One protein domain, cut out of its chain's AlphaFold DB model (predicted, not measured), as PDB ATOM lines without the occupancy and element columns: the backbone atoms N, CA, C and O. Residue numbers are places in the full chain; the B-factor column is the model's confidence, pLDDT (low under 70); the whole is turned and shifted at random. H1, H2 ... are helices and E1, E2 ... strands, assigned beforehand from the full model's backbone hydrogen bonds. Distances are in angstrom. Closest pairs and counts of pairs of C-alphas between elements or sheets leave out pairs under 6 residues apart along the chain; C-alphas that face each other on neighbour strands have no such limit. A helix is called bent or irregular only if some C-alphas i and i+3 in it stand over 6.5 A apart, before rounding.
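AT A GLANCE: This is residues 248 to 301 and 363 to 470 of the 1047 residues of the protein "SidE domain-containing protein" of Gammaproteobacteria bacterium RIFCSPHIGHO2_12_FULL_37_14 (UniProt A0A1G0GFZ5). The domain is a compact cluster of helices built round a core of two that cross, the bent H1 and H3. H2 runs side by side with H1a, the longest helix H5 packs across the later part of H3 with H4 folded against its first part, H7 and H8 pack on H1a and H1b, and H9 and H6 sit at opposite ends of the longest axis, while residues 294 to 299 stick out as a loop. The printed part has 162 residues, with nine named helices and one named strand in the order H1, H2, H3, E1, H4, H5, H6, H7, H8, H9, and its class is mostly helix. The radius of gyration of the C-alphas is 15.2 A, and the spans are 43 by 34 by 29 A.

IN THESE COORDINATES: H5, residues 399 to 418, is 28.9 A long and runs from C-alpha 399 at (14.518, 16.418, 42.052) to C-alpha 418 at (17.352, 2.379, 16.962). H4, residues 390 to 395, comes before it. H3, residues 364 to 379, is 24.6 A long; it is neither bent nor irregular, but only just: C-alphas 375 and 378 are 6.3 A apart. E1, residues 383 to 385, pairs with no named strand. H1, residues 248 to 266, was assigned as one helix by its hydrogen bonds but is bent: C-alphas 255 and 258 are 6.7 A apart. Its arms are H1a, residues 248 to 255, starting at (18.419, 12.701, 10.582), and H1b, residues 258 to 266, 12.1 A long. H2, residues 277 to 288, is 17.0 A long. The later helices are H6, residues 428 to 434, H7, residues 439 to 446, H8, residues 452 to 457, and H9, residues 464 to 469, whose last C-alpha is at (-1.697, 16.105, 35.727).

HOW THE PARTS SIT: H5 and H4 form a helical hairpin, at a shallow tilt of 34 degrees, only just short of steep; their closest C-alphas are Phe 395 and Ala 401, 6.1 A apart. Residues 409 to 416 of H5 touch residues 375 to 379 of H3 at a steep tilt of 50 degrees, the closest C-alphas being Arg 379 and Ile 416, 6.6 A. H8 touches H5, about perpendicular at 75 degrees, with C-alphas 408 and 453 6.6 A apart. The hub is H1, touching five other helices. H3 touches H1a at a steep tilt of 41 degrees, with Glu 253 and Ala 372 closest at 5.0 A between C-alphas. H2 touches H1a with residues 283 to 288, at a shallow tilt of 15 degrees, opposite ways, the C-alphas of Ala 254 and Gln 284 being closest at 4.5 A. H7 touches H1a, C-alphas 251 and 440 closest at 4.9 A. H8 and H9 each touch H1b about perpendicular, at 84 degrees, with closest C-alphas 259 and 457 at 4.7 A and 266 and 467 at 5.5 A. H6 and H7 touch only at the corner, C-alphas 434 and 442 being closest at 6.2 A. The closest C-alphas of H3 and E1 are Ile 378 and Phe 384, 5.7 A apart. The packing is mostly crossed: apart from that corner pair, 2 of 12 touching pairs are at a shallow tilt. H2 and H5 are apart. Every O i to N i+4 pair is within hydrogen-bond range in H1a, H1b, H2, H4, H5, H7, H8 and H9; H3 has 9 of 12, and H6 1 of 3 beside 3 of 4 O i to N i+3 pairs.

THE WHOLE: The two C-alphas farthest apart, those of Glu 295 and Lys 469, are 45.6 A apart. Residues 302 to 362 are not printed, and C-alphas 301 and 363 are 21.7 A apart across the cut. Of the links printed whole, none is long. Residues 289 to 301 hold no named element, and 294 to 299 stand free. The mean pLDDT of the printed part is 93.5; residues 298 to 300 are under 70.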
ATOM      1  N   GLN A 248      18.793  13.500   9.416       97.25
ATOM      2  CA  GLN A 248      18.419  12.701  10.582       97.25
ATOM      3  C   GLN A 248      18.701  13.446  11.895       97.25
ATOM      4  O   GLN A 248      17.848  13.516  12.776       97.25
ATOM      5  N   HIS A 249      19.889  14.043  12.000       96.00
ATOM      6  CA  HIS A 249      20.305  14.820  13.165       96.00
ATOM      7  C   HIS A 249      19.332  15.969  13.459       96.00
ATOM      8  O   HIS A 249      18.769  16.050  14.549       96.00
ATOM      9  N   VAL A 250      19.077  16.829  12.471       97.06
ATOM     10  CA  VAL A 250      18.190  17.982  12.674       97.06
ATOM     11  C   VAL A 250      16.713  17.582  12.782       97.06
ATOM     12  O   VAL A 250      15.916  18.314  13.365       97.06
ATOM     13  N   ALA A 251      16.330  16.405  12.275       98.44
ATOM     14  CA  ALA A 251      15.004  15.833  12.488       98.44
ATOM     15  C   ALA A 251      14.787  15.421  13.953       98.44
ATOM     16  O   ALA A 251      13.706  15.679  14.491       98.44
ATOM     17  N   ARG A 252      15.803  14.854  14.622       98.50
ATOM     18  CA  ARG A 252      15.761  14.611  16.073       98.50
ATOM     19  C   ARG A 252      15.747  15.912  16.870       98.50
ATOM     20  O   ARG A 252      14.921  16.040  17.767       98.50
ATOM     21  N   GLU A 253      16.550  16.915  16.503       98.12
ATOM     22  CA  GLU A 253      16.463  18.241  17.143       98.12
ATOM     23  C   GLU A 253      15.038  18.815  17.043       98.12
ATOM     24  O   GLU A 253      14.470  19.256  18.043       98.12
ATOM     25  N   ALA A 254      14.410  18.734  15.862       98.56
ATOM     26  CA  ALA A 254      13.027  19.169  15.659       98.56
ATOM     27  C   ALA A 254      12.017  18.364  16.496       98.56
ATOM     28  O   ALA A 254      11.005  18.916  16.930       98.56
ATOM     29  N   LEU A 255      12.274  17.078  16.744       98.56
ATOM     30  CA  LEU A 255      11.469  16.256  17.651       98.56
ATOM     31  C   LEU A 255      11.618  16.717  19.114       98.56
ATOM     32  O   LEU A 255      10.633  16.720  19.852       98.56
ATOM     33  N   TYR A 256      12.819  17.131  19.532       98.75
ATOM     34  CA  TYR A 256      13.114  17.531  20.913       98.75
ATOM     35  C   TYR A 256      12.571  18.916  21.297       98.75
ATOM     36  O   TYR A 256      12.298  19.147  22.474       98.75
ATOM     37  N   ILE A 257      12.356  19.829  20.344       98.62
ATOM     38  CA  ILE A 257      11.814  21.177  20.616       98.62
ATOM     39  C   ILE A 257      10.511  21.165  21.444       98.62
ATOM     40  O   ILE A 257      10.495  21.767  22.522       98.62
ATOM     41  N   PRO A 258       9.417  20.495  21.017       98.38
ATOM     42  CA  PRO A 258       8.194  20.430  21.822       98.38
ATOM     43  C   PRO A 258       8.408  19.715  23.163       98.38
ATOM     44  O   PRO A 258       7.743  20.043  24.146       98.38
ATOM     45  N   VAL A 259       9.361  18.778  23.236       98.69
ATOM     46  CA  VAL A 259       9.687  18.055  24.471       98.69
ATOM     47  C   VAL A 259      10.255  19.009  25.519       98.69
ATOM     48  O   VAL A 259       9.690  19.119  26.607       98.69
ATOM     49  N   PHE A 260      11.310  19.755  25.181       98.69
ATOM     50  CA  PHE A 260      11.887  20.737  26.097       98.69
ATOM     51  C   PHE A 260      10.903  21.862  26.426       98.69
ATOM     52  O   PHE A 260      10.786  22.227  27.593       98.69
ATOM     53  N   ALA A 261      10.131  22.359  25.453       98.62
ATOM     54  CA  ALA A 261       9.133  23.400  25.709       98.62
ATOM     55  C   ALA A 261       8.130  22.970  26.789       98.62
ATOM     56  O   ALA A 261       7.873  23.712  27.740       98.62
ATOM     57  N   ASN A 262       7.627  21.739  26.689       98.62
ATOM     58  CA  ASN A 262       6.726  21.167  27.681       98.62
ATOM     59  C   ASN A 262       7.407  20.906  29.035       98.62
ATOM     60  O   ASN A 262       6.772  21.119  30.065       98.62
ATOM     61  N   LEU A 263       8.680  20.494  29.066       98.25
ATOM     62  CA  LEU A 263       9.426  20.330  30.321       98.25
ATOM     63  C   LEU A 263       9.613  21.670  31.046       98.25
ATOM     64  O   LEU A 263       9.226  21.790  32.207       98.25
ATOM     65  N   TYR A 264      10.109  22.704  30.359       98.31
ATOM     66  CA  TYR A 264      10.219  24.063  30.910       98.31
ATOM     67  C   TYR A 264       8.869  24.569  31.434       98.31
ATOM     68  O   TYR A 264       8.769  25.114  32.534       98.31
ATOM     69  N   ARG A 265       7.796  24.331  30.671       97.25
ATOM     70  CA  ARG A 265       6.439  24.727  31.055       97.25
ATOM     71  C   ARG A 265       5.935  23.984  32.291       97.25
ATOM     72  O   ARG A 265       5.310  24.604  33.149       97.25
ATOM     73  N   LYS A 266       6.198  22.679  32.406       96.69
ATOM     74  CA  LYS A 266       5.815  21.862  33.572       96.69
ATOM     75  C   LYS A 266       6.492  22.357  34.850       96.69
ATOM     76  O   LYS A 266       5.853  22.390  35.899       96.69
ATOM     77  N   HIS A 267       7.740  22.808  34.747       96.12
ATOM     78  CA  HIS A 267       8.505  23.366  35.869       96.12
ATOM     79  C   HIS A 267       8.366  24.884  36.019       96.12
ATOM     80  O   HIS A 267       9.119  25.509  36.756       96.12
ATOM     81  N   SER A 268       7.319  25.455  35.416       94.81
ATOM     82  CA  SER A 268       6.865  26.827  35.657       94.81
ATOM     83  C   SER A 268       7.834  27.930  35.199       94.81
ATOM     84  O   SER A 268       7.799  29.026  35.756       94.81
ATOM     85  N   ASP A 269       8.628  27.694  34.143       95.88
ATOM     86  CA  ASP A 269       9.407  28.761  33.489       95.88
ATOM     87  C   ASP A 269       8.468  29.851  32.922       95.88
ATOM     88  O   ASP A 269       7.606  29.531  32.088       95.88
ATOM     89  N   PRO A 270       8.597  31.127  33.343       94.38
ATOM     90  CA  PRO A 270       7.665  32.195  32.976       94.38
ATOM     91  C   PRO A 270       7.606  32.514  31.480       94.38
ATOM     92  O   PRO A 270       6.563  32.958  30.989       94.38
ATOM     93  N   GLU A 271       8.710  32.344  30.750       94.94
ATOM     94  CA  GLU A 271       8.746  32.591  29.307       94.94
ATOM     95  C   GLU A 271       8.102  31.437  28.532       94.94
ATOM     96  O   GLU A 271       7.295  31.669  27.628       94.94
ATOM     97  N   SER A 272       8.358  30.197  28.944       95.06
ATOM     98  CA  SER A 272       7.762  28.999  28.362       95.06
ATOM     99  C   SER A 272       6.245  28.955  28.533       95.06
ATOM    100  O   SER A 272       5.548  28.487  27.630       95.06
ATOM    101  N   GLN A 273       5.682  29.519  29.611       94.75
ATOM    102  CA  GLN A 273       4.220  29.664  29.757       94.75
ATOM    103  C   GLN A 273       3.574  30.450  28.603       94.75
ATOM    104  O   GLN A 273       2.405  30.234  28.291       94.75
ATOM    105  N   LYS A 274       4.325  31.357  27.967       95.56
ATOM    106  CA  LYS A 274       3.827  32.254  26.912       95.56
ATOM    107  C   LYS A 274       3.972  31.675  25.505       95.56
ATOM    108  O   LYS A 274       3.427  32.255  24.571       95.56
ATOM    109  N   LEU A 275       4.697  30.563  25.342       96.81
ATOM    110  CA  LEU A 275       4.885  29.933  24.035       96.81
ATOM    111  C   LEU A 275       3.548  29.482  23.435       96.81
ATOM    112  O   LEU A 275       2.668  28.953  24.121       96.81
ATOM    113  N   THR A 276       3.426  29.637  22.128       96.31
ATOM    114  CA  THR A 276       2.283  29.188  21.332       96.31
ATOM    115  C   THR A 276       2.677  28.026  20.423       96.31
ATOM    116  O   THR A 276       3.856  27.800  20.157       96.31
ATOM    117  N   GLU A 277       1.699  27.297  19.883       95.88
ATOM    118  CA  GLU A 277       1.962  26.254  18.874       95.88
ATOM    119  C   GLU A 277       2.670  26.814  17.628       95.88
ATOM    120  O   GLU A 277       3.515  26.146  17.034       95.88
ATOM    121  N   ALA A 278       2.385  28.069  17.261       95.50
ATOM    122  CA  ALA A 278       3.076  28.753  16.172       95.50
ATOM    123  C   ALA A 278       4.564  28.984  16.493       95.50
ATOM    124  O   ALA A 278       5.416  28.816  15.620       95.50
ATOM    125  N   ASP A 279       4.893  29.300  17.749       96.62
ATOM    126  CA  ASP A 279       6.285  29.428  18.196       96.62
ATOM    127  C   ASP A 279       7.021  28.094  18.110       96.62
ATOM    128  O   ASP A 279       8.125  28.031  17.571       96.62
ATOM    129  N   ILE A 280       6.390  27.013  18.578       97.88
ATOM    130  CA  ILE A 280       6.955  25.661  18.501       97.88
ATOM    131  C   ILE A 280       7.189  25.262  17.049       97.88
ATOM    132  O   ILE A 280       8.279  24.805  16.711       97.88
ATOM    133  N   LYS A 281       6.219  25.511  16.166       97.62
ATOM    134  CA  LYS A 281       6.343  25.252  14.731       97.62
ATOM    135  C   LYS A 281       7.554  25.963  14.121       97.62
ATOM    136  O   LYS A 281       8.333  25.339  13.400       97.62
ATOM    137  N   LEU A 282       7.720  27.251  14.420       98.00
ATOM    138  CA  LEU A 282       8.842  28.053  13.934       98.00
ATOM    139  C   LEU A 282      10.181  27.560  14.488       98.00
ATOM    140  O   LEU A 282      11.143  27.476  13.734       98.00
ATOM    141  N   LEU A 283      10.241  27.183  15.766       98.25
ATOM    142  CA  LEU A 283      11.444  26.629  16.387       98.25
ATOM    143  C   LEU A 283      11.833  25.265  15.804       98.25
ATOM    144  O   LEU A 283      13.011  25.019  15.558       98.25
ATOM    145  N   GLN A 284      10.857  24.400  15.519       98.44
ATOM    146  CA  GLN A 284      11.097  23.133  14.827       98.44
ATOM    147  C   GLN A 284      11.655  23.358  13.418       98.44
ATOM    148  O   GLN A 284      12.567  22.652  12.999       98.44
ATOM    149  N   ILE A 285      11.150  24.357  12.687       98.31
ATOM    150  CA  ILE A 285      11.712  24.749  11.386       98.31
ATOM    151  C   ILE A 285      13.116  25.339  11.564       98.31
ATOM    152  O   ILE A 285      14.009  25.027  10.782       98.31
ATOM    153  N   ALA A 286      13.342  26.146  12.601       97.94
ATOM    154  CA  ALA A 286      14.627  26.782  12.867       97.94
ATOM    155  C   ALA A 286      15.754  25.761  13.066       97.94
ATOM    156  O   ALA A 286      16.819  25.895  12.459       97.94
ATOM    157  N   VAL A 287      15.512  24.698  13.841       97.31
ATOM    158  CA  VAL A 287      16.523  23.649  14.057       97.31
ATOM    159  C   VAL A 287      16.813  22.823  12.800       97.31
ATOM    160  O   VAL A 287      17.948  22.396  12.605       97.31
ATOM    161  N   LEU A 288      15.871  22.714  11.851       97.69
ATOM    162  CA  LEU A 288      16.164  22.132  10.530       97.69
ATOM    163  C   LEU A 288      17.224  22.923   9.752       97.69
ATOM    164  O   LEU A 288      17.836  22.373   8.840       97.69
ATOM    165  N   PHE A 289      17.489  24.181  10.105       95.75
ATOM    166  CA  PHE A 289      18.528  24.999   9.479       95.75
ATOM    167  C   PHE A 289      19.824  25.071  10.281       95.75
ATOM    168  O   PHE A 289      20.817  25.548   9.740       95.75
ATOM    169  N   ASN A 290      19.856  24.564  11.512       89.06
ATOM    170  CA  ASN A 290      20.955  24.723  12.469       89.06
ATOM    171  C   ASN A 290      22.333  24.308  11.912       89.06
ATOM    172  O   ASN A 290      23.348  24.933  12.197       89.06
ATOM    173  N   SER A 291      22.349  23.276  11.061       89.62
ATOM    174  CA  SER A 291      23.545  22.741  10.392       89.62
ATOM    175  C   SER A 291      23.533  22.926   8.863       89.62
ATOM    176  O   SER A 291      24.293  22.270   8.143       89.62
ATOM    177  N   SER A 292      22.681  23.810   8.337       91.50
ATOM    178  CA  SER A 292      22.451  23.951   6.890       91.50
ATOM    179  C   SER A 292      23.676  24.466   6.133       91.50
ATOM    180  O   SER A 292      24.002  23.940   5.064       91.50
ATOM    181  N   ALA A 293      24.403  25.425   6.713       89.25
ATOM    182  CA  ALA A 293      25.546  26.086   6.086       89.25
ATOM    183  C   ALA A 293      26.906  25.443   6.426       89.25
ATOM    184  O   ALA A 293      27.948  26.074   6.249       89.25
ATOM    185  N   ARG A 294      26.948  24.208   6.944       86.31
ATOM    186  CA  ARG A 294      28.231  23.551   7.247       86.31
ATOM    187  C   ARG A 294      29.011  23.218   5.969       86.31
ATOM    188  O   ARG A 294      28.433  22.750   4.994       86.31
ATOM    189  N   GLU A 295      30.332  23.398   6.012       83.88
ATOM    190  CA  GLU A 295      31.281  22.949   4.965       83.88
ATOM    191  C   GLU A 295      32.046  21.682   5.377       83.88
ATOM    192  O   GLU A 295      32.865  21.160   4.628       83.88
ATOM    193  N   GLY A 296      31.795  21.174   6.580       81.19
ATOM    194  CA  GLY A 296      32.411  19.963   7.093       81.19
ATOM    195  C   GLY A 296      31.873  19.589   8.470       81.19
ATOM    196  O   GLY A 296      31.060  20.301   9.065       81.19
ATOM    197  N   ALA A 297      32.347  18.455   8.986       76.88
ATOM    198  CA  ALA A 297      31.931  17.919  10.283       76.88
ATOM    199  C   ALA A 297      32.839  18.328  11.461       76.88
ATOM    200  O   ALA A 297      32.517  17.995  12.592       76.88
ATOM    201  N   GLY A 298      33.961  19.012  11.199       68.94
ATOM    202  CA  GLY A 298      34.995  19.298  12.200       68.94
ATOM    203  C   GLY A 298      34.634  20.415  13.180       68.94
ATOM    204  O   GLY A 298      34.282  20.154  14.323       68.94
ATOM    205  N   GLU A 299      34.771  21.671  12.756       67.81
ATOM    206  CA  GLU A 299      34.566  22.829  13.635       67.81
ATOM    207  C   GLU A 299      33.131  23.362  13.561       67.81
ATOM    208  O   GLU A 299      32.433  23.181  12.563       67.81
ATOM    209  N   ASP A 300      32.693  24.044  14.616       68.69
ATOM    210  CA  ASP A 300      31.347  24.603  14.731       68.69
ATOM    211  C   ASP A 300      31.380  26.133  14.577       68.69
ATOM    212  O   ASP A 300      31.408  26.880  15.551       68.69
ATOM    213  N   LYS A 301      31.499  26.607  13.326       77.25
ATOM    214  CA  LYS A 301      31.742  28.033  12.994       77.25
ATOM    215  C   LYS A 301      30.700  28.662  12.060       77.25
ATOM    216  O   LYS A 301      30.799  29.840  11.738       77.25
ATOM    217  N   ASN A 363      17.075  33.965  26.252       91.62
ATOM    218  CA  ASN A 363      15.619  33.804  26.244       91.62
ATOM    219  C   ASN A 363      15.205  32.340  25.996       91.62
ATOM    220  O   ASN A 363      16.014  31.512  25.564       91.62
ATOM    221  N   ILE A 364      13.925  32.026  26.207       95.50
ATOM    222  CA  ILE A 364      13.397  30.667  26.012       95.50
ATOM    223  C   ILE A 364      13.630  30.099  24.601       95.50
ATOM    224  O   ILE A 364      13.926  28.915  24.469       95.50
ATOM    225  N   TYR A 365      13.578  30.909  23.537       96.12
ATOM    226  CA  TYR A 365      13.838  30.431  22.171       96.12
ATOM    227  C   TYR A 365      15.279  29.919  22.026       96.12
ATOM    228  O   TYR A 365      15.502  28.845  21.467       96.12
ATOM    229  N   GLN A 366      16.249  30.658  22.577       94.31
ATOM    230  CA  GLN A 366      17.658  30.263  22.605       94.31
ATOM    231  C   GLN A 366      17.865  28.999  23.445       94.31
ATOM    232  O   GLN A 366      18.553  28.091  22.983       94.31
ATOM    233  N   LYS A 367      17.253  28.923  24.638       96.00
ATOM    234  CA  LYS A 367      17.345  27.754  25.531       96.00
ATOM    235  C   LYS A 367      16.827  26.482  24.851       96.00
ATOM    236  O   LYS A 367      17.518  25.471  24.846       96.00
ATOM    237  N   LEU A 368      15.661  26.540  24.199       98.06
ATOM    238  CA  LEU A 368      15.070  25.379  23.520       98.06
ATOM    239  C   LEU A 368      15.925  24.870  22.353       98.06
ATOM    240  O   LEU A 368      16.134  23.665  22.229       98.06
ATOM    241  N   ILE A 369      16.439  25.772  21.511       96.81
ATOM    242  CA  ILE A 369      17.321  25.405  20.391       96.81
ATOM    243  C   ILE A 369      18.640  24.830  20.917       96.81
ATOM    244  O   ILE A 369      19.124  23.817  20.404       96.81
ATOM    245  N   HIS A 370      19.221  25.474  21.931       95.50
ATOM    246  CA  HIS A 370      20.448  25.027  22.575       95.50
ATOM    247  C   HIS A 370      20.285  23.623  23.161       95.50
ATOM    248  O   HIS A 370      21.065  22.737  22.824       95.50
ATOM    249  N   ASP A 371      19.258  23.392  23.976       98.00
ATOM    250  CA  ASP A 371      19.061  22.116  24.665       98.00
ATOM    251  C   ASP A 371      18.732  20.979  23.699       98.00
ATOM    252  O   ASP A 371      19.281  19.886  23.843       98.00
ATOM    253  N   ALA A 372      17.930  21.236  22.658       97.69
ATOM    254  CA  ALA A 372      17.692  20.267  21.589       97.69
ATOM    255  C   ALA A 372      18.993  19.884  20.860       97.69
ATOM    256  O   ALA A 372      19.250  18.697  20.651       97.69
ATOM    257  N   SER A 373      19.834  20.874  20.527       93.69
ATOM    258  CA  SER A 373      21.132  20.636  19.874       93.69
ATOM    259  C   SER A 373      22.092  19.876  20.792       93.69
ATOM    260  O   SER A 373      22.761  18.930  20.375       93.69
ATOM    261  N   CYS A 374      22.160  20.292  22.057       93.62
ATOM    262  CA  CYS A 374      23.072  19.755  23.054       93.62
ATOM    263  C   CYS A 374      22.717  18.303  23.391       93.62
ATOM    264  O   CYS A 374      23.607  17.458  23.417       93.62
ATOM    265  N   LEU A 375      21.431  17.975  23.551       95.88
ATOM    266  CA  LEU A 375      20.981  16.605  23.800       95.88
ATOM    267  C   LEU A 375      21.413  15.638  22.685       95.88
ATOM    268  O   LEU A 375      21.847  14.524  22.972       95.88
ATOM    269  N   ASP A 376      21.361  16.056  21.416       95.38
ATOM    270  CA  ASP A 376      21.723  15.180  20.296       95.38
ATOM    271  C   ASP A 376      23.239  14.928  20.179       95.38
ATOM    272  O   ASP A 376      23.662  14.033  19.442       95.38
ATOM    273  N   ILE A 377      24.084  15.659  20.924       90.50
ATOM    274  CA  ILE A 377      25.545  15.447  20.965       90.50
ATOM    275  C   ILE A 377      25.904  14.028  21.418       90.50
ATOM    276  O   ILE A 377      26.945  13.518  20.996       90.50
ATOM    277  N   ILE A 378      25.027  13.368  22.186       89.31
ATOM    278  CA  ILE A 378      25.143  11.967  22.627       89.31
ATOM    279  C   ILE A 378      25.634  11.025  21.511       89.31
ATOM    280  O   ILE A 378      26.411  10.112  21.776       89.31
ATOM    281  N   ARG A 379      25.215  11.249  20.261       89.75
ATOM    282  CA  ARG A 379      25.571  10.421  19.092       89.75
ATOM    283  C   ARG A 379      26.993  10.637  18.549       89.75
ATOM    284  O   ARG A 379      27.448   9.917  17.665       89.75
ATOM    285  N   SER A 380      27.670  11.693  18.992       83.56
ATOM    286  CA  SER A 380      28.861  12.249  18.331       83.56
ATOM    287  C   SER A 380      30.070  12.416  19.246       83.56
ATOM    288  O   SER A 380      31.154  12.719  18.751       83.56
ATOM    289  N   GLN A 381      29.898  12.223  20.555       77.75
ATOM    290  CA  GLN A 381      30.961  12.364  21.544       77.75
ATOM    291  C   GLN A 381      31.037  11.150  22.464       77.75
ATOM    292  O   GLN A 381      30.037  10.491  22.749       77.75
ATOM    293  N   ASP A 382      32.235  10.914  22.998       71.25
ATOM    294  CA  ASP A 382      32.463   9.893  24.016       71.25
ATOM    295  C   ASP A 382      31.831  10.241  25.361       71.25
ATOM    296  O   ASP A 382      31.656   9.359  26.186       71.25
ATOM    297  N   THR A 383      31.472  11.497  25.618       75.38
ATOM    298  CA  THR A 383      30.863  11.923  26.881       75.38
ATOM    299  C   THR A 383      29.688  12.842  26.635       75.38
ATOM    300  O   THR A 383      29.782  13.756  25.822       75.38
ATOM    301  N   PHE A 384      28.612  12.631  27.389       86.31
ATOM    302  CA  PHE A 384      27.524  13.590  27.508       86.31
ATOM    303  C   PHE A 384      27.399  14.028  28.966       86.31
ATOM    304  O   PHE A 384      27.440  13.194  29.871       86.31
ATOM    305  N   ASP A 385      27.244  15.329  29.175       87.56
ATOM    306  CA  ASP A 385      27.080  15.932  30.491       87.56
ATOM    307  C   ASP A 385      25.902  16.909  30.452       87.56
ATOM    308  O   ASP A 385      25.956  17.964  29.813       87.56
ATOM    309  N   ALA A 386      24.827  16.540  31.144       91.94
ATOM    310  CA  ALA A 386      23.607  17.326  31.223       91.94
ATOM    311  C   ALA A 386      23.800  18.699  31.883       91.94
ATOM    312  O   ALA A 386      22.961  19.571  31.680       91.94
ATOM    313  N   THR A 387      24.896  18.944  32.614       92.06
ATOM    314  CA  THR A 387      25.196  20.270  33.188       92.06
ATOM    315  C   THR A 387      25.382  21.350  32.122       92.06
ATOM    316  O   THR A 387      25.249  22.545  32.411       92.06
ATOM    317  N   HIS A 388      25.631  20.948  30.872       91.31
ATOM    318  CA  HIS A 388      25.642  21.861  29.740       91.31
ATOM    319  C   HIS A 388      24.247  22.331  29.330       91.31
ATOM    320  O   HIS A 388      24.150  23.468  28.866       91.31
ATOM    321  N   LEU A 389      23.194  21.533  29.549       95.50
ATOM    322  CA  LEU A 389      21.812  21.910  29.250       95.50
ATOM    323  C   LEU A 389      21.394  23.118  30.091       95.50
ATOM    324  O   LEU A 389      21.622  23.165  31.303       95.50
ATOM    325  N   ASP A 390      20.743  24.085  29.460       96.44
ATOM    326  CA  ASP A 390      20.149  25.217  30.161       96.44
ATOM    327  C   ASP A 390      19.019  24.746  31.087       96.44
ATOM    328  O   ASP A 390      18.885  25.276  32.189       96.44
ATOM    329  N   PHE A 391      18.289  23.686  30.715       97.81
ATOM    330  CA  PHE A 391      17.271  23.075  31.572       97.81
ATOM    331  C   PHE A 391      17.855  22.600  32.907       97.81
ATOM    332  O   PHE A 391      17.294  22.874  33.968       97.81
ATOM    333  N   HIS A 392      19.019  21.940  32.886       96.62
ATOM    334  CA  HIS A 392      19.692  21.521  34.115       96.62
ATOM    335  C   HIS A 392      20.122  22.726  34.954       96.62
ATOM    336  O   HIS A 392      19.876  22.759  36.156       96.62
ATOM    337  N   LYS A 393      20.755  23.735  34.336       95.19
ATOM    338  CA  LYS A 393      21.231  24.931  35.055       95.19
ATOM    339  C   LYS A 393      20.106  25.615  35.834       95.19
ATOM    340  O   LYS A 393      20.349  26.100  36.937       95.19
ATOM    341  N   GLU A 394      18.902  25.619  35.272       96.06
ATOM    342  CA  GLU A 394      17.719  26.240  35.863       96.06
ATOM    343  C   GLU A 394      17.030  25.353  36.913       96.06
ATOM    344  O   GLU A 394      16.649  25.844  37.976       96.06
ATOM    345  N   PHE A 395      16.917  24.042  36.663       97.19
ATOM    346  CA  PHE A 395      16.094  23.141  37.480       97.19
ATOM    347  C   PHE A 395      16.859  22.073  38.271       97.19
ATOM    348  O   PHE A 395      16.225  21.215  38.880       97.19
ATOM    349  N   GLN A 396      18.192  22.123  38.347       94.94
ATOM    350  CA  GLN A 396      19.015  21.169  39.119       94.94
ATOM    351  C   GLN A 396      18.603  21.020  40.594       94.94
ATOM    352  O   GLN A 396      18.816  19.973  41.193       94.94
ATOM    353  N   ALA A 397      17.995  22.053  41.187       95.88
ATOM    354  CA  ALA A 397      17.505  22.019  42.566       95.88
ATOM    355  C   ALA A 397      16.141  21.312  42.726       95.88
ATOM    356  O   ALA A 397      15.690  21.116  43.852       95.88
ATOM    357  N   ASN A 398      15.468  20.951  41.626       95.88
ATOM    358  CA  ASN A 398      14.187  20.251  41.620       95.88
ATOM    359  C   ASN A 398      14.402  18.759  41.288       95.88
ATOM    360  O   ASN A 398      14.637  18.425  40.123       95.88
ATOM    361  N   PRO A 399      14.265  17.842  42.267       92.88
ATOM    362  CA  PRO A 399      14.518  16.418  42.052       92.88
ATOM    363  C   PRO A 399      13.660  15.791  40.948       92.88
ATOM    364  O   PRO A 399      14.153  14.952  40.201       92.88
ATOM    365  N   LEU A 400      12.398  16.214  40.805       93.94
ATOM    366  CA  LEU A 400      11.516  15.696  39.755       93.94
ATOM    367  C   LEU A 400      11.993  16.132  38.364       93.94
ATOM    368  O   LEU A 400      11.995  15.323  37.441       93.94
ATOM    369  N   ALA A 401      12.432  17.385  38.217       95.94
ATOM    370  CA  ALA A 401      12.969  17.886  36.952       95.94
ATOM    371  C   ALA A 401      14.247  17.142  36.544       95.94
ATOM    372  O   ALA A 401      14.408  16.776  35.381       95.94
ATOM    373  N   VAL A 402      15.131  16.865  37.510       94.69
ATOM    374  CA  VAL A 402      16.342  16.061  37.287       94.69
ATOM    375  C   VAL A 402      15.981  14.636  36.856       94.69
ATOM    376  O   VAL A 402      16.608  14.104  35.941       94.69
ATOM    377  N   GLU A 403      14.950  14.035  37.451       94.31
ATOM    378  CA  GLU A 403      14.496  12.686  37.098       94.31
ATOM    379  C   GLU A 403      13.910  12.612  35.680       94.31
ATOM    380  O   GLU A 403      14.223  11.699  34.909       94.31
ATOM    381  N   GLU A 404      13.088  13.596  35.310       96.44
ATOM    382  CA  GLU A 404      12.508  13.726  33.969       96.44
ATOM    383  C   GLU A 404      13.589  13.976  32.911       96.44
ATOM    384  O   GLU A 404      13.558  13.374  31.836       96.44
ATOM    385  N   MET A 405      14.593  14.794  33.234       97.00
ATOM    386  CA  MET A 405      15.762  15.014  32.382       97.00
ATOM    387  C   MET A 405      16.582  13.731  32.209       97.00
ATOM    388  O   MET A 405      16.928  13.370  31.084       97.00
ATOM    389  N   ALA A 406      16.867  13.010  33.295       94.38
ATOM    390  CA  ALA A 406      17.591  11.743  33.241       94.38
ATOM    391  C   ALA A 406      16.853  10.717  32.367       94.38
ATOM    392  O   ALA A 406      17.470  10.028  31.548       94.38
ATOM    393  N   LYS A 407      15.517  10.656  32.480       94.75
ATOM    394  CA  LYS A 407      14.684   9.814  31.617       94.75
ATOM    395  C   LYS A 407      14.784  10.245  30.154       94.75
ATOM    396  O   LYS A 407      15.070   9.387  29.320       94.75
ATOM    397  N   LEU A 408      14.648  11.539  29.853       97.31
ATOM    398  CA  LEU A 408      14.807  12.081  28.497       97.31
ATOM    399  C   LEU A 408      16.164  11.697  27.888       97.31
ATOM    400  O   LEU A 408      16.204  11.181  26.777       97.31
ATOM    401  N   ILE A 409      17.264  11.850  28.629       95.19
ATOM    402  CA  ILE A 409      18.611  11.469  28.172       95.19
ATOM    403  C   ILE A 409      18.671   9.982  27.794       95.19
ATOM    404  O   ILE A 409      19.251   9.622  26.766       95.19
ATOM    405  N   THR A 410      18.075   9.102  28.606       93.00
ATOM    406  CA  THR A 410      18.041   7.665  28.295       93.00
ATOM    407  C   THR A 410      17.146   7.325  27.104       93.00
ATOM    408  O   THR A 410      17.524   6.491  26.285       93.00
ATOM    409  N   GLU A 411      16.000   7.992  26.949       96.44
ATOM    410  CA  GLU A 411      15.124   7.790  25.793       96.44
ATOM    411  C   GLU A 411      15.770   8.292  24.496       96.44
ATOM    412  O   GLU A 411      15.688   7.620  23.472       96.44
ATOM    413  N   SER A 412      16.487   9.418  24.532       96.50
ATOM    414  CA  SER A 412      17.235   9.913  23.372       96.50
ATOM    415  C   SER A 412      18.366   8.968  22.967       96.50
ATOM    416  O   SER A 412      18.577   8.753  21.777       96.50
ATOM    417  N   ARG A 413      19.062   8.339  23.927       92.69
ATOM    418  CA  ARG A 413      20.049   7.278  23.635       92.69
ATOM    419  C   ARG A 413      19.423   6.077  22.945       92.69
ATOM    420  O   ARG A 413      19.963   5.610  21.948       92.69
ATOM    421  N   SER A 414      18.285   5.622  23.459       95.19
ATOM    422  CA  SER A 414      17.513   4.535  22.862       95.19
ATOM    423  C   SER A 414      17.116   4.856  21.420       95.19
ATOM    424  O   SER A 414      17.316   4.030  20.533       95.19
ATOM    425  N   LEU A 415      16.619   6.071  21.171       97.44
ATOM    426  CA  LEU A 415      16.261   6.527  19.830       97.44
ATOM    427  C   LEU A 415      17.482   6.548  18.900       97.44
ATOM    428  O   LEU A 415      17.432   5.964  17.825       97.44
ATOM    429  N   ILE A 416      18.593   7.157  19.326       95.81
ATOM    430  CA  ILE A 416      19.845   7.218  18.551       95.81
ATOM    431  C   ILE A 416      20.320   5.815  18.133       95.81
ATOM    432  O   ILE A 416      20.734   5.625  16.987       95.81
ATOM    433  N   ASP A 417      20.220   4.833  19.031       93.44
ATOM    434  CA  ASP A 417      20.610   3.452  18.749       93.44
ATOM    435  C   ASP A 417      19.683   2.760  17.738       93.44
ATOM    436  O   ASP A 417      20.156   2.179  16.759       93.44
ATOM    437  N   ILE A 418      18.362   2.912  17.898       95.50
ATOM    438  CA  ILE A 418      17.352   2.379  16.962       95.50
ATOM    439  C   ILE A 418      17.543   2.938  15.553       95.50
ATOM    440  O   ILE A 418      17.308   2.243  14.561       95.50
ATOM    441  N   GLU A 419      17.960   4.196  15.449       96.44
ATOM    442  CA  GLU A 419      18.201   4.833  14.164       96.44
ATOM    443  C   GLU A 419      19.605   4.561  13.584       96.44
ATOM    444  O   GLU A 419      19.954   5.096  12.525       96.44
ATOM    445  N   GLY A 420      20.408   3.724  14.250       94.06
ATOM    446  CA  GLY A 420      21.733   3.312  13.792       94.06
ATOM    447  C   GLY A 420      22.786   4.418  13.844       94.06
ATOM    448  O   GLY A 420      23.728   4.392  13.053       94.06
ATOM    449  N   ASP A 421      22.631   5.397  14.736       93.44
ATOM    450  CA  ASP A 421      23.460   6.610  14.796       93.44
ATOM    451  C   ASP A 421      24.340   6.677  16.059       93.44
ATOM    452  O   ASP A 421      24.873   7.729  16.397       93.44
ATOM    453  N   THR A 422      24.512   5.564  16.777       88.31
ATOM    454  CA  THR A 422      25.345   5.493  17.989       88.31
ATOM    455  C   THR A 422      26.811   5.836  17.690       88.31
ATOM    456  O   THR A 422      27.400   5.347  16.719       88.31
ATOM    457  N   HIS A 423      27.435   6.654  18.548       83.00
ATOM    458  CA  HIS A 423      28.844   7.032  18.414       83.00
ATOM    459  C   HIS A 423      29.754   5.794  18.426       83.00
ATOM    460  O   HIS A 423      29.599   4.926  19.281       83.00
ATOM    461  N   ASN A 424      30.707   5.711  17.492       76.31
ATOM    462  CA  ASN A 424      31.617   4.566  17.303       76.31
ATOM    463  C   ASN A 424      30.939   3.209  16.999       76.31
ATOM    464  O   ASN A 424      31.641   2.213  16.833       76.31
ATOM    465  N   LEU A 425      29.607   3.170  16.870       81.69
ATOM    466  CA  LEU A 425      28.793   1.989  16.544       81.69
ATOM    467  C   LEU A 425      27.714   2.327  15.498       81.69
ATOM    468  O   LEU A 425      26.617   1.772  15.509       81.69
ATOM    469  N   THR A 426      28.000   3.280  14.609       87.00
ATOM    470  CA  THR A 426      27.072   3.683  13.548       87.00
ATOM    471  C   THR A 426      26.779   2.495  12.631       87.00
ATOM    472  O   THR A 426      27.700   1.788  12.226       87.00
ATOM    473  N   LYS A 427      25.505   2.324  12.271       89.69
ATOM    474  CA  LYS A 427      24.968   1.268  11.400       89.69
ATOM    475  C   LYS A 427      24.455   1.895  10.101       89.69
ATOM    476  O   LYS A 427      23.278   2.267  10.030       89.69
ATOM    477  N   PRO A 428      25.316   2.109   9.082       90.12
ATOM    478  CA  PRO A 428      24.965   2.873   7.882       90.12
ATOM    479  C   PRO A 428      23.732   2.345   7.140       90.12
ATOM    480  O   PRO A 428      22.972   3.123   6.564       90.12
ATOM    481  N   GLU A 429      23.519   1.032   7.167       90.56
ATOM    482  CA  GLU A 429      22.378   0.338   6.575       90.56
ATOM    483  C   GLU A 429      21.041   0.721   7.223       90.56
ATOM    484  O   GLU A 429      20.046   0.872   6.515       90.56
ATOM    485  N   ILE A 430      21.029   0.958   8.538       94.50
ATOM    486  CA  ILE A 430      19.866   1.476   9.267       94.50
ATOM    487  C   ILE A 430      19.767   2.989   9.051       94.50
ATOM    488  O   ILE A 430      18.714   3.497   8.659       94.50
ATOM    489  N   LYS A 431      20.887   3.702   9.221       94.06
ATOM    490  CA  LYS A 431      20.977   5.165   9.120       94.06
ATOM    491  C   LYS A 431      20.435   5.702   7.793       94.06
ATOM    492  O   LYS A 431      19.752   6.723   7.760       94.06
ATOM    493  N   LYS A 432      20.664   4.984   6.685       93.19
ATOM    494  CA  LYS A 432      20.172   5.346   5.343       93.19
ATOM    495  C   LYS A 432      18.653   5.555   5.285       93.19
ATOM    496  O   LYS A 432      18.192   6.372   4.493       93.19
ATOM    497  N   ARG A 433      17.869   4.852   6.114       94.81
ATOM    498  CA  ARG A 433      16.411   5.047   6.215       94.81
ATOM    499  C   ARG A 433      16.056   6.450   6.718       94.81
ATOM    500  O   ARG A 433      15.107   7.060   6.226       94.81
ATOM    501  N   TYR A 434      16.838   6.955   7.667       96.56
ATOM    502  CA  TYR A 434      16.615   8.232   8.343       96.56
ATOM    503  C   TYR A 434      17.288   9.411   7.633       96.56
ATOM    504  O   TYR A 434      16.882  10.551   7.821       96.56
ATOM    505  N   GLU A 435      18.259   9.160   6.755       95.75
ATOM    506  CA  GLU A 435      18.844  10.166   5.860       95.75
ATOM    507  C   GLU A 435      18.040  10.262   4.550       95.75
ATOM    508  O   GLU A 435      18.534   9.961   3.461       95.75
ATOM    509  N   SER A 436      16.758  10.630   4.667       95.38
ATOM    510  CA  SER A 436      15.800  10.665   3.555       95.38
ATOM    511  C   SER A 436      14.778  11.803   3.675       95.38
ATOM    512  O   SER A 436      14.696  12.492   4.688       95.38
ATOM    513  N   GLU A 437      13.927  11.974   2.657       96.75
ATOM    514  CA  GLU A 437      12.796  12.918   2.702       96.75
ATOM    515  C   GLU A 437      11.827  12.636   3.858       96.75
ATOM    516  O   GLU A 437      11.171  13.546   4.357       96.75
ATOM    517  N   ASN A 438      11.752  11.379   4.302       97.25
ATOM    518  CA  ASN A 438      10.864  10.954   5.376       97.25
ATOM    519  C   ASN A 438      11.528  11.012   6.758       97.25
ATOM    520  O   ASN A 438      10.890  10.590   7.717       97.25
ATOM    521  N   ALA A 439      12.752  11.545   6.886       97.12
ATOM    522  CA  ALA A 439      13.554  11.543   8.117       97.12
ATOM    523  C   ALA A 439      12.736  11.807   9.391       97.12
ATOM    524  O   ALA A 439      12.665  10.957  10.268       97.12
ATOM    525  N   TYR A 440      12.027  12.940   9.455       98.12
ATOM    526  CA  TYR A 440      11.223  13.307  10.626       98.12
ATOM    527  C   TYR A 440      10.076  12.328  10.913       98.12
ATOM    528  O   TYR A 440       9.758  12.056  12.071       98.12
ATOM    529  N   LEU A 441       9.433  11.795   9.869       97.44
ATOM    530  CA  LEU A 441       8.371  10.804  10.029       97.44
ATOM    531  C   LEU A 441       8.939   9.472  10.525       97.44
ATOM    532  O   LEU A 441       8.363   8.883  11.432       97.44
ATOM    533  N   GLU A 442      10.062   9.019   9.969       97.94
ATOM    534  CA  GLU A 442      10.740   7.793  10.396       97.94
ATOM    535  C   GLU A 442      11.238   7.908  11.841       97.94
ATOM    536  O   GLU A 442      10.959   7.022  12.643       97.94
ATOM    537  N   THR A 443      11.858   9.032  12.210       97.69
ATOM    538  CA  THR A 443      12.269   9.341  13.588       97.69
ATOM    539  C   THR A 443      11.085   9.314  14.551       97.69
ATOM    540  O   THR A 443      11.142   8.689  15.608       97.69
ATOM    541  N   ARG A 444       9.953   9.923  14.180       96.81
ATOM    542  CA  ARG A 444       8.732   9.857  14.993       96.81
ATOM    543  C   ARG A 444       8.169   8.432  15.083       96.81
ATOM    544  O   ARG A 444       7.662   8.060  16.136       96.81
ATOM    545  N   ASN A 445       8.230   7.655  14.003       96.69
ATOM    546  CA  ASN A 445       7.742   6.273  13.957       96.69
ATOM    547  C   ASN A 445       8.651   5.290  14.714       96.69
ATOM    548  O   ASN A 445       8.196   4.204  15.062       96.69
ATOM    549  N   ALA A 446       9.913   5.654  14.961       96.75
ATOM    550  CA  ALA A 446      10.838   4.881  15.786       96.75
ATOM    551  C   ALA A 446      10.503   4.961  17.287       96.75
ATOM    552  O   ALA A 446      10.914   4.091  18.057       96.75
ATOM    553  N   LEU A 447       9.735   5.975  17.705       96.38
ATOM    554  CA  LEU A 447       9.250   6.090  19.075       96.38
ATOM    555  C   LEU A 447       8.207   5.008  19.385       96.38
ATOM    556  O   LEU A 447       7.242   4.807  18.649       96.38
ATOM    557  N   ASP A 448       8.369   4.353  20.529       92.50
ATOM    558  CA  ASP A 448       7.508   3.268  20.996       92.50
ATOM    559  C   ASP A 448       7.382   3.263  22.531       92.50
ATOM    560  O   ASP A 448       7.711   4.244  23.199       92.50
ATOM    561  N   LYS A 449       6.930   2.144  23.113       90.44
ATOM    562  CA  LYS A 449       6.763   1.984  24.568       90.44
ATOM    563  C   LYS A 449       8.039   2.208  25.396       90.44
ATOM    564  O   LYS A 449       7.923   2.432  26.595       90.44
ATOM    565  N   ARG A 450       9.235   2.152  24.794       90.19
ATOM    566  CA  ARG A 450      10.516   2.454  25.465       90.19
ATOM    567  C   ARG A 450      10.722   3.955  25.679       90.19
ATOM    568  O   ARG A 450      11.559   4.337  26.491       90.19
ATOM    569  N   HIS A 451       9.941   4.788  24.988       95.31
ATOM    570  CA  HIS A 451      10.113   6.237  24.912       95.31
ATOM    571  C   HIS A 451       8.887   7.017  25.436       95.31
ATOM    572  O   HIS A 451       8.364   7.881  24.724       95.31
ATOM    573  N   PRO A 452       8.333   6.700  26.625       93.62
ATOM    574  CA  PRO A 452       7.083   7.302  27.086       93.62
ATOM    575  C   PRO A 452       7.133   8.836  27.170       93.62
ATOM    576  O   PRO A 452       6.144   9.483  26.814       93.62
ATOM    577  N   LEU A 453       8.256   9.428  27.589       95.94
ATOM    578  CA  LEU A 453       8.398  10.878  27.708       95.94
ATOM    579  C   LEU A 453       8.447  11.537  26.322       95.94
ATOM    580  O   LEU A 453       7.660  12.453  26.062       95.94
ATOM    581  N   LEU A 454       9.292  11.046  25.408       97.50
ATOM    582  CA  LEU A 454       9.380  11.541  24.030       97.50
ATOM    583  C   LEU A 454       8.044  11.379  23.295       97.50
ATOM    584  O   LEU A 454       7.567  12.330  22.673       97.50
ATOM    585  N   VAL A 455       7.396  10.211  23.396       95.75
ATOM    586  CA  VAL A 455       6.081   9.948  22.782       95.75
ATOM    587  C   VAL A 455       5.033  10.922  23.297       95.75
ATOM    588  O   VAL A 455       4.211  11.394  22.512       95.75
ATOM    589  N   LYS A 456       5.021  11.212  24.601       95.69
ATOM    590  CA  LYS A 456       4.006  12.075  25.209       95.69
ATOM    591  C   LYS A 456       4.229  13.540  24.858       95.69
ATOM    592  O   LYS A 456       3.284  14.208  24.429       95.69
ATOM    593  N   LEU A 457       5.449  14.036  25.056       97.56
ATOM    594  CA  LEU A 457       5.763  15.462  24.997       97.56
ATOM    595  C   LEU A 457       6.049  15.985  23.585       97.56
ATOM    596  O   LEU A 457       6.003  17.194  23.381       97.56
ATOM    597  N   SER A 458       6.294  15.118  22.597       96.12
ATOM    598  CA  SER A 458       6.526  15.549  21.206       96.12
ATOM    599  C   SER A 458       5.250  15.820  20.393       96.12
ATOM    600  O   SER A 458       5.327  16.279  19.255       96.12
ATOM    601  N   GLN A 459       4.064  15.523  20.939       92.31
ATOM    602  CA  GLN A 459       2.808  15.541  20.172       92.31
ATOM    603  C   GLN A 459       2.283  16.943  19.880       92.31
ATOM    604  O   GLN A 459       1.777  17.190  18.785       92.31
ATOM    605  N   LYS A 460       2.333  17.807  20.893       94.12
ATOM    606  CA  LYS A 460       1.787  19.164  20.901       94.12
ATOM    607  C   LYS A 460       2.375  19.942  22.075       94.12
ATOM    608  O   LYS A 460       2.974  19.349  22.979       94.12
ATOM    609  N   LEU A 461       2.145  21.243  22.100       97.06
ATOM    610  CA  LEU A 461       2.399  22.078  23.257       97.06
ATOM    611  C   LEU A 461       1.212  21.980  24.229       97.06
ATOM    612  O   LEU A 461       0.089  22.378  23.926       97.06
ATOM    613  N   TYR A 462       1.443  21.424  25.412       96.88
ATOM    614  CA  TYR A 462       0.392  21.234  26.410       96.88
ATOM    615  C   TYR A 462       0.160  22.500  27.232       96.88
ATOM    616  O   TYR A 462       1.052  23.332  27.422       96.88
ATOM    617  N   THR A 463      -1.050  22.630  27.764       95.69
ATOM    618  CA  THR A 463      -1.344  23.625  28.799       95.69
ATOM    619  C   THR A 463      -0.642  23.262  30.114       95.69
ATOM    620  O   THR A 463      -0.347  22.085  30.360       95.69
ATOM    621  N   PRO A 464      -0.380  24.244  30.990       93.62
ATOM    622  CA  PRO A 464       0.229  23.984  32.295       93.62
ATOM    623  C   PRO A 464      -0.594  22.991  33.124       93.62
ATOM    624  O   PRO A 464      -0.038  22.076  33.727       93.62
ATOM    625  N   GLU A 465      -1.924  23.092  33.087       94.19
ATOM    626  CA  GLU A 465      -2.836  22.211  33.818       94.19
ATOM    627  C   GLU A 465      -2.792  20.763  33.311       94.19
ATOM    628  O   GLU A 465      -2.868  19.825  34.111       94.19
ATOM    629  N   GLU A 466      -2.665  20.555  31.994       95.81
ATOM    630  CA  GLU A 466      -2.460  19.223  31.410       95.81
ATOM    631  C   GLU A 466      -1.118  18.624  31.862       95.81
ATOM    632  O   GLU A 466      -1.054  17.441  32.211       95.81
ATOM    633  N   LEU A 467      -0.052  19.431  31.897       94.94
ATOM    634  CA  LEU A 467       1.287  18.981  32.288       94.94
ATOM    635  C   LEU A 467       1.384  18.646  33.774       94.94
ATOM    636  O   LEU A 467       2.011  17.642  34.118       94.94
ATOM    637  N   GLN A 468       0.731  19.414  34.651       90.62
ATOM    638  CA  GLN A 468       0.702  19.114  36.088       90.62
ATOM    639  C   GLN A 468       0.008  17.781  36.393       90.62
ATOM    640  O   GLN A 468       0.411  17.070  37.307       90.62
ATOM    641  N   LYS A 469      -0.997  17.396  35.595       90.75
ATOM    642  CA  LYS A 469      -1.697  16.105  35.727       90.75
ATOM    643  C   LYS A 469      -0.976  14.943  35.044       90.75
ATOM    644  O   LYS A 469      -1.360  13.792  35.232       90.75
ATOM    645  N   THR A 470       0.025  15.231  34.218       89.06
ATOM    646  CA  THR A 470       0.761  14.209  33.475       89.06
ATOM    647  C   THR A 470       1.919  13.698  34.318       89.06
ATOM    648  O   THR A 470       2.796  14.476  34.703       89.06
TER     649      THR A 470